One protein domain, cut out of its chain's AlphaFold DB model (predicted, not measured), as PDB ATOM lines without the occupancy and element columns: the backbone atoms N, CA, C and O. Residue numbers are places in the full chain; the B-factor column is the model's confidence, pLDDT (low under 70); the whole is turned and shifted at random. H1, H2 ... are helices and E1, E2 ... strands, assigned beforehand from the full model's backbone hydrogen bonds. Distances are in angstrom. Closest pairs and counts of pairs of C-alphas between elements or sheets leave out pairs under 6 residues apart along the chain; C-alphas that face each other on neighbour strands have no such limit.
ATOM      1  N   TYR A  51      -6.298  -3.244  32.185       86.06
ATOM      2  CA  TYR A  51      -7.193  -4.335  31.784       86.06
ATOM      3  C   TYR A  51      -8.653  -3.880  31.649       86.06
ATOM      4  O   TYR A  51      -9.294  -4.153  30.633       86.06
ATOM      5  N   ASP A  52      -9.157  -3.107  32.614       83.50
ATOM      6  CA  ASP A  52     -10.525  -2.584  32.582       83.50
ATOM      7  C   ASP A  52     -10.778  -1.664  31.381       83.50
ATOM      8  O   ASP A  52     -11.891  -1.630  30.860       83.50
ATOM      9  N   SER A  53      -9.773  -0.930  30.892       85.69
ATOM     10  CA  SER A  53      -9.916  -0.120  29.676       85.69
ATOM     11  C   SER A  53     -10.082  -1.005  28.440       85.69
ATOM     12  O   SER A  53     -10.971  -0.753  27.627       85.69
ATOM     13  N   VAL A  54      -9.291  -2.077  28.330       87.94
ATOM     14  CA  VAL A  54      -9.391  -3.065  27.239       87.94
ATOM     15  C   VAL A  54     -10.741  -3.784  27.281       87.94
ATOM     16  O   VAL A  54     -11.441  -3.840  26.269       87.94
ATOM     17  N   LEU A  55     -11.152  -4.262  28.460       83.94
ATOM     18  CA  LEU A  55     -12.443  -4.917  28.673       83.94
ATOM     19  C   LEU A  55     -13.610  -3.981  28.321       83.94
ATOM     20  O   LEU A  55     -14.519  -4.377  27.597       83.94
ATOM     21  N   ASN A  56     -13.578  -2.717  28.755       82.38
ATOM     22  CA  ASN A  56     -14.639  -1.755  28.441       82.38
ATOM     23  C   ASN A  56     -14.778  -1.472  26.935       82.38
ATOM     24  O   ASN A  56     -15.900  -1.293  26.463       82.38
ATOM     25  N   VAL A  57     -13.683  -1.430  26.167       87.00
ATOM     26  CA  VAL A  57     -13.760  -1.268  24.701       87.00
ATOM     27  C   VAL A  57     -14.336  -2.528  24.051       87.00
ATOM     28  O   VAL A  57     -15.255  -2.429  23.239       87.00
ATOM     29  N   LEU A  58     -13.865  -3.706  24.470       85.25
ATOM     30  CA  LEU A  58     -14.328  -5.008  23.986       85.25
ATOM     31  C   LEU A  58     -15.846  -5.185  24.164       85.25
ATOM     32  O   LEU A  58     -16.549  -5.463  23.194       85.25
ATOM     33  N   LEU A  59     -16.360  -4.926  25.373       79.12
ATOM     34  CA  LEU A  59     -17.785  -5.051  25.722       79.12
ATOM     35  C   LEU A  59     -18.694  -3.999  25.063       79.12
ATOM     36  O   LEU A  59     -19.910  -4.193  24.968       79.12
ATOM     37  N   ARG A  60     -18.134  -2.863  24.632       80.69
ATOM     38  CA  ARG A  60     -18.876  -1.838  23.880       80.69
ATOM     39  C   ARG A  60     -19.000  -2.188  22.401       80.69
ATOM     40  O   ARG A  60     -20.031  -1.886  21.812       80.69
ATOM     41  N   GLN A  61     -17.963  -2.786  21.814       84.38
ATOM     42  CA  GLN A  61     -17.884  -3.031  20.372       84.38
ATOM     43  C   GLN A  61     -18.451  -4.388  19.943       84.38
ATOM     44  O   GLN A  61     -19.042  -4.475  18.868       84.38
ATOM     45  N   TYR A  62     -18.297  -5.430  20.762       81.75
ATOM     46  CA  TYR A  62     -18.625  -6.803  20.378       81.75
ATOM     47  C   TYR A  62     -19.632  -7.438  21.333       81.75
ATOM     48  O   TYR A  62     -19.609  -7.202  22.542       81.75
ATOM     49  N   TYR A  63     -20.484  -8.293  20.775       72.81
ATOM     50  CA  TYR A  63     -21.311  -9.230  21.523       72.81
ATOM     51  C   TYR A  63     -20.941 -10.637  21.035       72.81
ATOM     52  O   TYR A  63     -21.435 -11.059  19.987       72.81
ATOM     53  N   PRO A  64     -19.998 -11.334  21.699       66.25
ATOM     54  CA  PRO A  64     -19.576 -12.651  21.252       66.25
ATOM     55  C   PRO A  64     -20.737 -13.635  21.424       66.25
ATOM     56  O   PRO A  64     -21.253 -13.820  22.526       66.25
ATOM     57  N   GLU A  65     -21.146 -14.258  20.324       70.88
ATOM     58  CA  GLU A  65     -21.979 -15.456  20.361       70.88
ATOM     59  C   GLU A  65     -21.076 -16.591  20.861       70.88
ATOM     60  O   GLU A  65     -20.068 -16.904  20.227       70.88
ATOM     61  N   LEU A  66     -21.380 -17.100  22.055       73.88
ATOM     62  CA  LEU A  66     -20.619 -18.122  22.775       73.88
ATOM     63  C   LEU A  66     -21.526 -19.333  22.992       73.88
ATOM     64  O   LEU A  66     -22.697 -19.156  23.349       73.88
ATOM     65  N   ASP A  67     -20.983 -20.535  22.823       73.69
ATOM     66  CA  ASP A  67     -21.678 -21.761  23.220       73.69
ATOM     67  C   ASP A  67     -21.810 -21.855  24.756       73.69
ATOM     68  O   ASP A  67     -21.151 -21.136  25.510       73.69
ATOM     69  N   GLN A  68     -22.690 -22.735  25.252       69.06
ATOM     70  CA  GLN A  68     -23.011 -22.824  26.690       69.06
ATOM     71  C   GLN A  68     -21.803 -23.151  27.586       69.06
ATOM     72  O   GLN A  68     -21.828 -22.831  28.776       69.06
ATOM     73  N   ASP A  69     -20.770 -23.795  27.041       71.56
ATOM     74  CA  ASP A  69     -19.534 -24.143  27.737       71.56
ATOM     75  C   ASP A  69     -18.366 -23.192  27.422       71.56
ATOM     76  O   ASP A  69     -17.262 -23.417  27.921       71.56
ATOM     77  N   GLU A  70     -18.583 -22.128  26.643       74.88
ATOM     78  CA  GLU A  70     -17.552 -21.180  26.222       74.88
ATOM     79  C   GLU A  70     -17.593 -19.844  26.977       74.88
ATOM     80  O   GLU A  70     -18.633 -19.339  27.398       74.88
ATOM     81  N   TYR A  71     -16.424 -19.222  27.111       75.19
ATOM     82  CA  TYR A  71     -16.280 -17.865  27.619       75.19
ATOM     83  C   TYR A  71     -15.195 -17.089  26.875       75.19
ATOM     84  O   TYR A  71     -14.232 -17.645  26.338       75.19
ATOM     85  N   LEU A  72     -15.336 -15.763  26.854       78.88
ATOM     86  CA  LEU A  72     -14.341 -14.884  26.254       78.88
ATOM     87  C   LEU A  72     -13.093 -14.825  27.144       78.88
ATOM     88  O   LEU A  72     -13.158 -14.457  28.319       78.88
ATOM     89  N   ALA A  73     -11.943 -15.159  26.573       82.94
ATOM     90  CA  ALA A  73     -10.658 -15.123  27.248       82.94
ATOM     91  C   ALA A  73      -9.819 -13.958  26.731       82.94
ATOM     92  O   ALA A  73      -9.416 -13.925  25.569       82.94
ATOM     93  N   ILE A  74      -9.511 -13.029  27.630       87.81
ATOM     94  CA  ILE A  74      -8.483 -12.012  27.420       87.81
ATOM     95  C   ILE A  74      -7.152 -12.565  27.944       87.81
ATOM     96  O   ILE A  74      -7.117 -13.235  28.985       87.81
ATOM     97  N   SER A  75      -6.065 -12.260  27.241       90.81
ATOM     98  CA  SER A  75      -4.692 -12.412  27.717       90.81
ATOM     99  C   SER A  75      -3.900 -11.123  27.476       90.81
ATOM    100  O   SER A  75      -4.236 -10.324  26.599       90.81
ATOM    101  N   ARG A  76      -2.859 -10.909  28.282       92.56
ATOM    102  CA  ARG A  76      -1.897  -9.812  28.149       92.56
ATOM    103  C   ARG A  76      -0.529 -10.430  27.913       92.56
ATOM    104  O   ARG A  76       0.068 -10.947  28.855       92.56
ATOM    105  N   GLN A  77      -0.100 -10.417  26.660       92.81
ATOM    106  CA  GLN A  77       1.150 -10.966  26.142       92.81
ATOM    107  C   GLN A  77       2.238  -9.868  26.078       92.81
ATOM    108  O   GLN A  77       1.928  -8.700  26.333       92.81
ATOM    109  N   PRO A  78       3.510 -10.199  25.770       91.81
ATOM    110  CA  PRO A  78       4.612  -9.229  25.763       91.81
ATOM    111  C   PRO A  78       4.466  -8.024  24.830       91.81
ATOM    112  O   PRO A  78       5.074  -6.992  25.095       91.81
ATOM    113  N   ASP A  79       3.677  -8.151  23.765       91.31
ATOM    114  CA  ASP A  79       3.408  -7.140  22.740       91.31
ATOM    115  C   ASP A  79       2.016  -6.487  22.865       91.31
ATOM    116  O   ASP A  79       1.721  -5.528  22.150       91.31
ATOM    117  N   GLY A  80       1.155  -6.965  23.771       92.31
ATOM    118  CA  GLY A  80      -0.139  -6.343  24.056       92.31
ATOM    119  C   GLY A  80      -1.253  -7.316  24.442       92.31
ATOM    120  O   GLY A  80      -1.024  -8.391  24.995       92.31
ATOM    121  N   TYR A  81      -2.499  -6.919  24.189       93.31
ATOM    122  CA  TYR A  81      -3.690  -7.672  24.573       93.31
ATOM    123  C   TYR A  81      -4.275  -8.474  23.419       93.31
ATOM    124  O   TYR A  81      -4.508  -7.963  22.318       93.31
ATOM    125  N   TYR A  82      -4.608  -9.721  23.730       93.25
ATOM    126  CA  TYR A  82      -5.212 -10.677  22.817       93.25
ATOM    127  C   TYR A  82      -6.555 -11.152  23.372       93.25
ATOM    128  O   TYR A  82      -6.734 -11.283  24.584       93.25
ATOM    129  N   VAL A  83      -7.501 -11.426  22.475       90.50
ATOM    130  CA  VAL A  83      -8.839 -11.924  22.817       90.50
ATOM    131  C   VAL A  83      -9.118 -13.199  22.032       90.50
ATOM    132  O   VAL A  83      -8.961 -13.236  20.814       90.50
ATOM    133  N   GLY A  84      -9.540 -14.251  22.722       87.00
ATOM    134  CA  GLY A  84      -9.965 -15.518  22.133       87.00
ATOM    135  C   GLY A  84     -11.193 -16.073  22.839       87.00
ATOM    136  O   GLY A  84     -11.713 -15.471  23.777       87.00
ATOM    137  N   VAL A  85     -11.634 -17.248  22.402       81.69
ATOM    138  CA  VAL A  85     -12.703 -18.011  23.060       81.69
ATOM    139  C   VAL A  85     -12.093 -19.226  23.754       81.69
ATOM    140  O   VAL A  85     -11.166 -19.852  23.228       81.69
ATOM    141  N   GLN A  86     -12.535 -19.505  24.973       79.50
ATOM    142  CA  GLN A  86     -11.999 -20.535  25.853       79.50
ATOM    143  C   GLN A  86     -13.141 -21.426  26.341       79.50
ATOM    144  O   GLN A  86     -14.172 -20.923  26.774       79.50
ATOM    145  N   GLN A  87     -12.947 -22.742  26.288       76.50
ATOM    146  CA  GLN A  87     -13.919 -23.700  26.809       76.50
ATOM    147  C   GLN A  87     -13.762 -23.820  28.328       76.50
ATOM    148  O   GLN A  87     -12.657 -23.713  28.862       76.50
ATOM    149  N   SER A  88     -14.854 -24.104  29.029       68.38
ATOM    150  CA  SER A  88     -14.896 -24.368  30.475       68.38
ATOM    151  C   SER A  88     -13.938 -25.486  30.912       68.38
ATOM    152  O   SER A  88     -13.415 -25.459  32.025       68.38
ATOM    153  N   THR A  89     -13.661 -26.431  30.011       66.00
ATOM    154  CA  THR A  89     -12.738 -27.559  30.193       66.00
ATOM    155  C   THR A  89     -11.286 -27.246  29.811       66.00
ATOM    156  O   THR A  89     -10.395 -28.031  30.140       66.00
ATOM    157  N   SER A  90     -11.005 -26.127  29.128       68.69
ATOM    158  CA  SER A  90      -9.656 -25.783  28.666       68.69
ATOM    159  C   SER A  90      -8.989 -24.740  29.567       68.69
ATOM    160  O   SER A  90      -9.589 -23.751  29.976       68.69
ATOM    161  N   THR A  91      -7.699 -24.940  29.860       67.69
ATOM    162  CA  THR A  91      -6.902 -24.027  30.715       67.69
ATOM    163  C   THR A  91      -6.597 -22.699  30.008       67.69
ATOM    164  O   THR A  91      -6.512 -21.646  30.637       67.69
ATOM    165  N   PHE A  92      -6.509 -22.738  28.677       76.88
ATOM    166  CA  PHE A  92      -6.267 -21.586  27.814       76.88
ATOM    167  C   PHE A  92      -7.128 -21.673  26.547       76.88
ATOM    168  O   PHE A  92      -7.625 -22.744  26.185       76.88
ATOM    169  N   SER A  93      -7.297 -20.542  25.860       76.25
ATOM    170  CA  SER A  93      -7.893 -20.504  24.520       76.25
ATOM    171  C   SER A  93      -6.931 -21.090  23.480       76.25
ATOM    172  O   SER A  93      -5.763 -20.706  23.440       76.25
ATOM    173  N   LYS A  94      -7.431 -21.963  22.594       68.38
ATOM    174  CA  LYS A  94      -6.659 -22.524  21.465       68.38
ATOM    175  C   LYS A  94      -6.386 -21.513  20.343       68.38
ATOM    176  O   LYS A  94      -5.541 -21.772  19.490       68.38
ATOM    177  N   ARG A  95      -7.119 -20.394  20.292       80.31
ATOM    178  CA  ARG A  95      -6.960 -19.357  19.264       80.31
ATOM    179  C   ARG A  95      -7.324 -17.990  19.826       80.31
ATOM    180  O   ARG A  95      -8.482 -17.729  20.136       80.31
ATOM    181  N   GLN A  96      -6.329 -17.115  19.885       87.38
ATOM    182  CA  GLN A  96      -6.489 -15.726  20.292       87.38
ATOM    183  C   GLN A  96      -6.143 -14.799  19.122       87.38
ATOM    184  O   GLN A  96      -5.316 -15.135  18.275       87.38
ATOM    185  N   TYR A  97      -6.779 -13.633  19.083       91.38
ATOM    186  CA  TYR A  97      -6.592 -12.605  18.066       91.38
ATOM    187  C   TYR A  97      -6.013 -11.341  18.720       91.38
ATOM    188  O   TYR A  97      -6.479 -10.972  19.803       91.38
ATOM    189  N   PRO A  98      -5.028 -10.665  18.102       93.38
ATOM    190  CA  PRO A  98      -4.470  -9.429  18.643       93.38
ATOM    191  C   PRO A  98      -5.543  -8.338  18.631       93.38
ATOM    192  O   PRO A  98      -6.073  -8.005  17.571       93.38
ATOM    193  N   PHE A  99      -5.860  -7.788  19.802       93.06
ATOM    194  CA  PHE A  99      -6.888  -6.759  19.972       93.06
ATOM    195  C   PHE A  99      -6.288  -5.369  20.184       93.06
ATOM    196  O   PHE A  99      -6.820  -4.386  19.679       93.06
ATOM    197  N   LEU A 100      -5.160  -5.288  20.883       92.44
ATOM    198  CA  LEU A 100      -4.393  -4.063  21.076       92.44
ATOM    199  C   LEU A 100      -2.914  -4.435  21.114       92.44
ATOM    200  O   LEU A 100      -2.516  -5.183  22.000       92.44
ATOM    201  N   ILE A 101      -2.116  -3.903  20.191       91.44
ATOM    202  CA  ILE A 101      -0.655  -4.006  20.248       91.44
ATOM    203  C   ILE A 101      -0.114  -2.718  20.873       91.44
ATOM    204  O   ILE A 101      -0.444  -1.610  20.435       91.44
ATOM    205  N   GLU A 102       0.684  -2.852  21.930       83.88
ATOM    206  CA  GLU A 102       1.261  -1.707  22.632       83.88
ATOM    207  C   GLU A 102       2.292  -1.021  21.714       83.88
ATOM    208  O   GLU A 102       3.208  -1.646  21.186       83.88
ATOM    209  N   GLY A 103       2.083   0.275  21.454       79.75
ATOM    210  CA  GLY A 103       2.808   1.048  20.434       79.75
ATOM    211  C   GLY A 103       2.000   1.374  19.167       79.75
ATOM    212  O   GLY A 103       2.272   2.394  18.542       79.75
ATOM    213  N   GLU A 104       0.954   0.608  18.820       84.25
ATOM    214  CA  GLU A 104       0.069   0.937  17.676       84.25
ATOM    215  C   GLU A 104      -1.023   1.963  18.026       84.25
ATOM    216  O   GLU A 104      -1.652   2.541  17.138       84.25
ATOM    217  N   GLY A 105      -1.288   2.174  19.321       75.94
ATOM    218  CA  GLY A 105      -2.227   3.184  19.830       75.94
ATOM    219  C   GLY A 105      -3.697   2.991  19.431       75.94
ATOM    220  O   GLY A 105      -4.523   3.856  19.718       75.94
ATOM    221  N   THR A 106      -4.042   1.885  18.768       85.62
ATOM    222  CA  THR A 106      -5.369   1.631  18.196       85.62
ATOM    223  C   THR A 106      -5.819   0.193  18.449       85.62
ATOM    224  O   THR A 106      -5.012  -0.734  18.496       85.62
ATOM    225  N   PHE A 107      -7.129   0.006  18.631       89.81
ATOM    226  CA  PHE A 107      -7.725  -1.320  18.778       89.81
ATOM    227  C   PHE A 107      -7.965  -1.946  17.402       89.81
ATOM    228  O   PHE A 107      -8.546  -1.322  16.512       89.81
ATOM    229  N   ARG A 108      -7.534  -3.195  17.239       92.69
ATOM    230  CA  ARG A 108      -7.708  -3.987  16.020       92.69
ATOM    231  C   ARG A 108      -9.111  -4.597  15.967       92.69
ATOM    232  O   ARG A 108      -9.715  -4.907  16.992       92.69
ATOM    233  N   LYS A 109      -9.630  -4.794  14.752       90.88
ATOM    234  CA  LYS A 109     -10.933  -5.437  14.546       90.88
ATOM    235  C   LYS A 109     -10.853  -6.933  14.859       90.88
ATOM    236  O   LYS A 109      -9.982  -7.626  14.335       90.88
ATOM    237  N   LEU A 110     -11.784  -7.427  15.670       89.00
ATOM    238  CA  LEU A 110     -11.896  -8.840  16.030       89.00
ATOM    239  C   LEU A 110     -12.887  -9.571  15.109       89.00
ATOM    240  O   LEU A 110     -13.841  -8.957  14.630       89.00
ATOM    241  N   PRO A 111     -12.718 -10.889  14.884       87.44
ATOM    242  CA  PRO A 111     -13.640 -11.708  14.095       87.44
ATOM    243  C   PRO A 111     -14.860 -12.161  14.923       87.44
ATOM    244  O   PRO A 111     -15.283 -13.310  14.839       87.44
ATOM    245  N   PHE A 112     -15.406 -11.264  15.745       83.50
ATOM    246  CA  PHE A 112     -16.615 -11.484  16.539       83.50
ATOM    247  C   PHE A 112     -17.755 -10.614  16.004       83.50
ATOM    248  O   PHE A 112     -17.518  -9.608  15.334       83.50
ATOM    249  N   ARG A 113     -18.999 -10.983  16.321       81.81
ATOM    250  CA  ARG A 113     -20.176 -10.180  15.977       81.81
ATOM    251  C   ARG A 113     -20.094  -8.800  16.647       81.81
ATOM    252  O   ARG A 113     -19.919  -8.687  17.862       81.81
ATOM    253  N   GLU A 114     -20.231  -7.754  15.837       82.56
ATOM    254  CA  GLU A 114     -20.352  -6.372  16.311       82.56
ATOM    255  C   GLU A 114     -21.701  -6.142  16.999       82.56
ATOM    256  O   GLU A 114     -22.722  -6.729  16.628       82.56
ATOM    257  N   ARG A 115     -21.698  -5.268  18.006       77.25
ATOM    258  CA  ARG A 115     -22.876  -4.954  18.814       77.25
ATOM    259  C   ARG A 115     -23.857  -4.056  18.052       77.25
ATOM    260  O   ARG A 115     -23.498  -2.973  17.594       77.25
ATOM    261  N   GLY A 116     -25.108  -4.492  17.943       71.56
ATOM    262  CA  GLY A 116     -26.201  -3.760  17.304       71.56
ATOM    263  C   GLY A 116     -26.928  -2.798  18.250       71.56
ATOM    264  O   GLY A 116     -26.899  -2.944  19.470       71.56
ATOM    265  N   ALA A 117     -27.653  -1.826  17.686       63.94
ATOM    266  CA  ALA A 117     -28.394  -0.818  18.458       63.94
ATOM    267  C   ALA A 117     -29.536  -1.391  19.329       63.94
ATOM    268  O   ALA A 117     -29.984  -0.736  20.268       63.94
ATOM    269  N   GLY A 125     -22.814 -10.328  33.707       44.78
ATOM    270  CA  GLY A 125     -22.552 -11.521  34.522       44.78
ATOM    271  C   GLY A 125     -21.733 -12.635  33.855       44.78
ATOM    272  O   GLY A 125     -21.160 -13.446  34.568       44.78
ATOM    273  N   THR A 126     -21.652 -12.687  32.522       44.28
ATOM    274  CA  THR A 126     -20.969 -13.775  31.782       44.28
ATOM    275  C   THR A 126     -19.582 -13.405  31.250       44.28
ATOM    276  O   THR A 126     -18.848 -14.281  30.803       44.28
ATOM    277  N   LEU A 127     -19.194 -12.127  31.314       47.69
ATOM    278  CA  LEU A 127     -17.903 -11.637  30.805       47.69
ATOM    279  C   LEU A 127     -16.922 -11.207  31.906       47.69
ATOM    280  O   LEU A 127     -15.770 -10.882  31.617       47.69
ATOM    281  N   THR A 128     -17.329 -11.287  33.175       43.62
ATOM    282  CA  THR A 128     -16.381 -11.359  34.289       43.62
ATOM    283  C   THR A 128     -16.161 -12.820  34.671       43.62
ATOM    284  O   THR A 128     -17.033 -13.473  35.235       43.62
ATOM    285  N   ALA A 129     -14.947 -13.329  34.450       45.19
ATOM    286  CA  ALA A 129     -14.456 -14.534  35.124       45.19
ATOM    287  C   ALA A 129     -14.162 -14.219  36.612       45.19
ATOM    288  O   ALA A 129     -13.026 -14.294  37.089       45.19
ATOM    289  N   GLY A 130     -15.207 -13.773  37.318       53.06
ATOM    290  CA  GLY A 130     -15.182 -13.187  38.653       53.06
ATOM    291  C   GLY A 130     -14.356 -11.900  38.781       53.06
ATOM    292  O   GLY A 130     -13.501 -11.573  37.956       53.06
ATOM    293  N   ASN A 131     -14.516 -11.226  39.923       55.84
ATOM    294  CA  ASN A 131     -13.578 -10.186  40.378       55.84
ATOM    295  C   ASN A 131     -12.134 -10.730  40.509       55.84
ATOM    296  O   ASN A 131     -11.173  -9.965  40.540       55.84
ATOM    297  N   TRP A 132     -11.978 -12.058  40.580       65.31
ATOM    298  CA  TRP A 132     -10.691 -12.737  40.685       65.31
ATOM    299  C   TRP A 132      -9.825 -12.601  39.428       65.31
ATOM    300  O   TRP A 132      -8.649 -12.277  39.587       65.31
ATOM    301  N   ARG A 133     -10.353 -12.827  38.206       71.81
ATOM    302  CA  ARG A 133      -9.521 -12.809  36.981       71.81
ATOM    303  C   ARG A 133      -9.057 -11.398  36.629       71.81
ATOM    304  O   ARG A 133      -7.904 -11.243  36.249       71.81
ATOM    305  N   ALA A 134      -9.901 -10.382  36.838       74.12
ATOM    306  CA  ALA A 134      -9.510  -8.976  36.693       74.12
ATOM    307  C   ALA A 134      -8.319  -8.640  37.610       74.12
ATOM    308  O   ALA A 134      -7.266  -8.228  37.132       74.12
ATOM    309  N   ALA A 135      -8.417  -8.987  38.899       78.88
ATOM    310  CA  ALA A 135      -7.341  -8.786  39.870       78.88
ATOM    311  C   ALA A 135      -6.039  -9.567  39.567       78.88
ATOM    312  O   ALA A 135      -5.025  -9.316  40.218       78.88
ATOM    313  N   GLN A 136      -6.024 -10.512  38.614       85.25
ATOM    314  CA  GLN A 136      -4.780 -11.144  38.156       85.25
ATOM    315  C   GLN A 136      -3.969 -10.242  37.225       85.25
ATOM    316  O   GLN A 136      -2.742 -10.306  37.271       85.25
ATOM    317  N   PHE A 137      -4.624  -9.400  36.420       86.69
ATOM    318  CA  PHE A 137      -3.952  -8.500  35.477       86.69
ATOM    319  C   PHE A 137      -3.227  -7.335  36.166       86.69
ATOM    320  O   PHE A 137      -2.245  -6.839  35.624       86.69
ATOM    321  N   ASP A 138      -3.644  -6.945  37.375       82.38
ATOM    322  CA  ASP A 138      -2.925  -5.950  38.189       82.38
ATOM    323  C   ASP A 138      -1.689  -6.560  38.879       82.38
ATOM    324  O   ASP A 138      -0.626  -5.944  39.016       82.38
ATOM    325  N   ARG A 139      -1.832  -7.812  39.330       85.56
ATOM    326  CA  ARG A 139      -0.843  -8.552  40.132       85.56
ATOM    327  C   ARG A 139       0.226  -9.267  39.302       85.56
ATOM    328  O   ARG A 139       1.139  -9.853  39.888       85.56
ATOM    329  N   HIS A 140       0.108  -9.256  37.978       91.44
ATOM    330  CA  HIS A 140       1.063  -9.836  37.039       91.44
ATOM    331  C   HIS A 140       1.404  -8.840  35.932       91.44
ATOM    332  O   HIS A 140       0.560  -8.049  35.523       91.44
ATOM    333  N   LEU A 141       2.628  -8.915  35.403       93.00
ATOM    334  CA  LEU A 141       2.981  -8.168  34.196       93.00
ATOM    335  C   LEU A 141       2.251  -8.741  32.969       93.00
ATOM    336  O   LEU A 141       1.639  -7.996  32.209       93.00
ATOM    337  N   TYR A 142       2.288 -10.064  32.811       93.75
ATOM    338  CA  TYR A 142       1.618 -10.802  31.743       93.75
ATOM    339  C   TYR A 142       0.693 -11.860  32.340       93.75
ATOM    340  O   TYR A 142       0.990 -12.400  33.402       93.75
ATOM    341  N   PHE A 143      -0.426 -12.175  31.683       91.62
ATOM    342  CA  PHE A 143      -1.393 -13.140  32.218       91.62
ATOM    343  C   PHE A 143      -2.312 -13.729  31.135       91.62
ATOM    344  O   PHE A 143      -2.595 -13.075  30.133       91.62
ATOM    345  N   GLY A 144      -2.831 -14.944  31.356       87.44
ATOM    346  CA  GLY A 144      -3.909 -15.535  30.545       87.44
ATOM    347  C   GLY A 144      -3.489 -16.361  29.317       87.44
ATOM    348  O   GLY A 144      -4.323 -16.603  28.444       87.44
ATOM    349  N   PHE A 145      -2.231 -16.796  29.231       88.31
ATOM    350  CA  PHE A 145      -1.700 -17.669  28.170       88.31
ATOM    351  C   PHE A 145      -0.628 -18.626  28.739       88.31
ATOM    352  O   PHE A 145      -0.078 -18.318  29.800       88.31
ATOM    353  N   PRO A 146      -0.321 -19.769  28.089       88.31
ATOM    354  CA  PRO A 146       0.744 -20.676  28.532       88.31
ATOM    355  C   PRO A 146       2.089 -19.947  28.683       88.31
ATOM    356  O   PRO A 146       2.409 -19.060  27.895       88.31
TER     357      PRO A 146
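AT A GLANCE: This is residues 51 to 117 and 125 to 146 of the 605 residues of an uncharacterized protein of Lewinellaceae bacterium SD302 (UniProt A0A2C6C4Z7). A small twisted sheet of three strands, E1, E2 and E3, has helix H1 lying across one of its faces, while a second helix, H2, meets H1 in a V near Tyr 51 and Phe 137 and only grazes the sheet. Residues 102 to 117 form a long stretch with no named element. The printed part has 89 residues, with two named helices and three named strands in the order H1, E1, E2, E3, H2; the sheet's order is E1, E2, E3, all antiparallel. The class is mixed, helices and strands, though under half of the residues are in named elements. The whole is compact and rounded, with a radius of gyration of the C-alphas of 12.5 A and spans of 32 by 30 by 23 A.

IN THESE COORDINATES: Strand E1 is residues 70 to 77, 21.3 A from first to last C-alpha. Strand E2, residues 80 to 87, measures 22.3 A, and strand E3, residues 96 to 101, measures 13.1 A. Helix H1 is residues 51 to 61, 15.7 A long, and begins with C-alpha 51 at (-7.193, -4.335, 31.784). Helix H2 is residues 130 to 139, 15.1 A long, and ends with C-alpha 139 at (-0.843, -8.552, 40.132).

HOW THE PARTS SIT: E1, E2 and E3 form a meander, each strand the antiparallel neighbour of the one before. The hairpin E1 and E2 stands at 154 degrees between directions, with N 73 and O 84 within hydrogen-bond range at 2.8 A. The hairpin E2 and E3 stands at 159 degrees, with N 81 and O 100 within hydrogen-bond range at 2.8 A. The sheet is only just strongly twisted, its C-alphas lying up to 4.1 A off the best plane. H1 is on the sheet at a height of 9.9 A, over E2, and runs across the strands at 66 degrees to E2 on the local plane. The closest C-alphas of H1 and E2 are those of Val 54 and Tyr 81, 7.8 A apart. H2 only grazes the sheet, with its residues 133 to 137. H1 and H2 touch, with the C-alphas of Tyr 51 and Phe 137 closest at 6.4 A, at a steep tilt of 51 degrees, opposite ways. Every O i to N i+4 pair of H1 is within hydrogen-bond range; in H2 2 of 6 are, beside 5 of 7 O i to N i+3 pairs.

THE WHOLE: The two C-alphas farthest apart, those of Ala 117 and Pro 146, are 36.7 A apart. Residues 118 to 124 are not printed, and C-alphas 117 and 125 stand 20.2 A apart across this cut, in the link from E3 to H2. Of the links that are printed whole, E1 to E2 is tight, and H1 to E1 and E2 to E3 are short. The mean pLDDT of the printed part is 79.8, and 16 residues are under 70, among them residues 88 to 91 and 125 to 132.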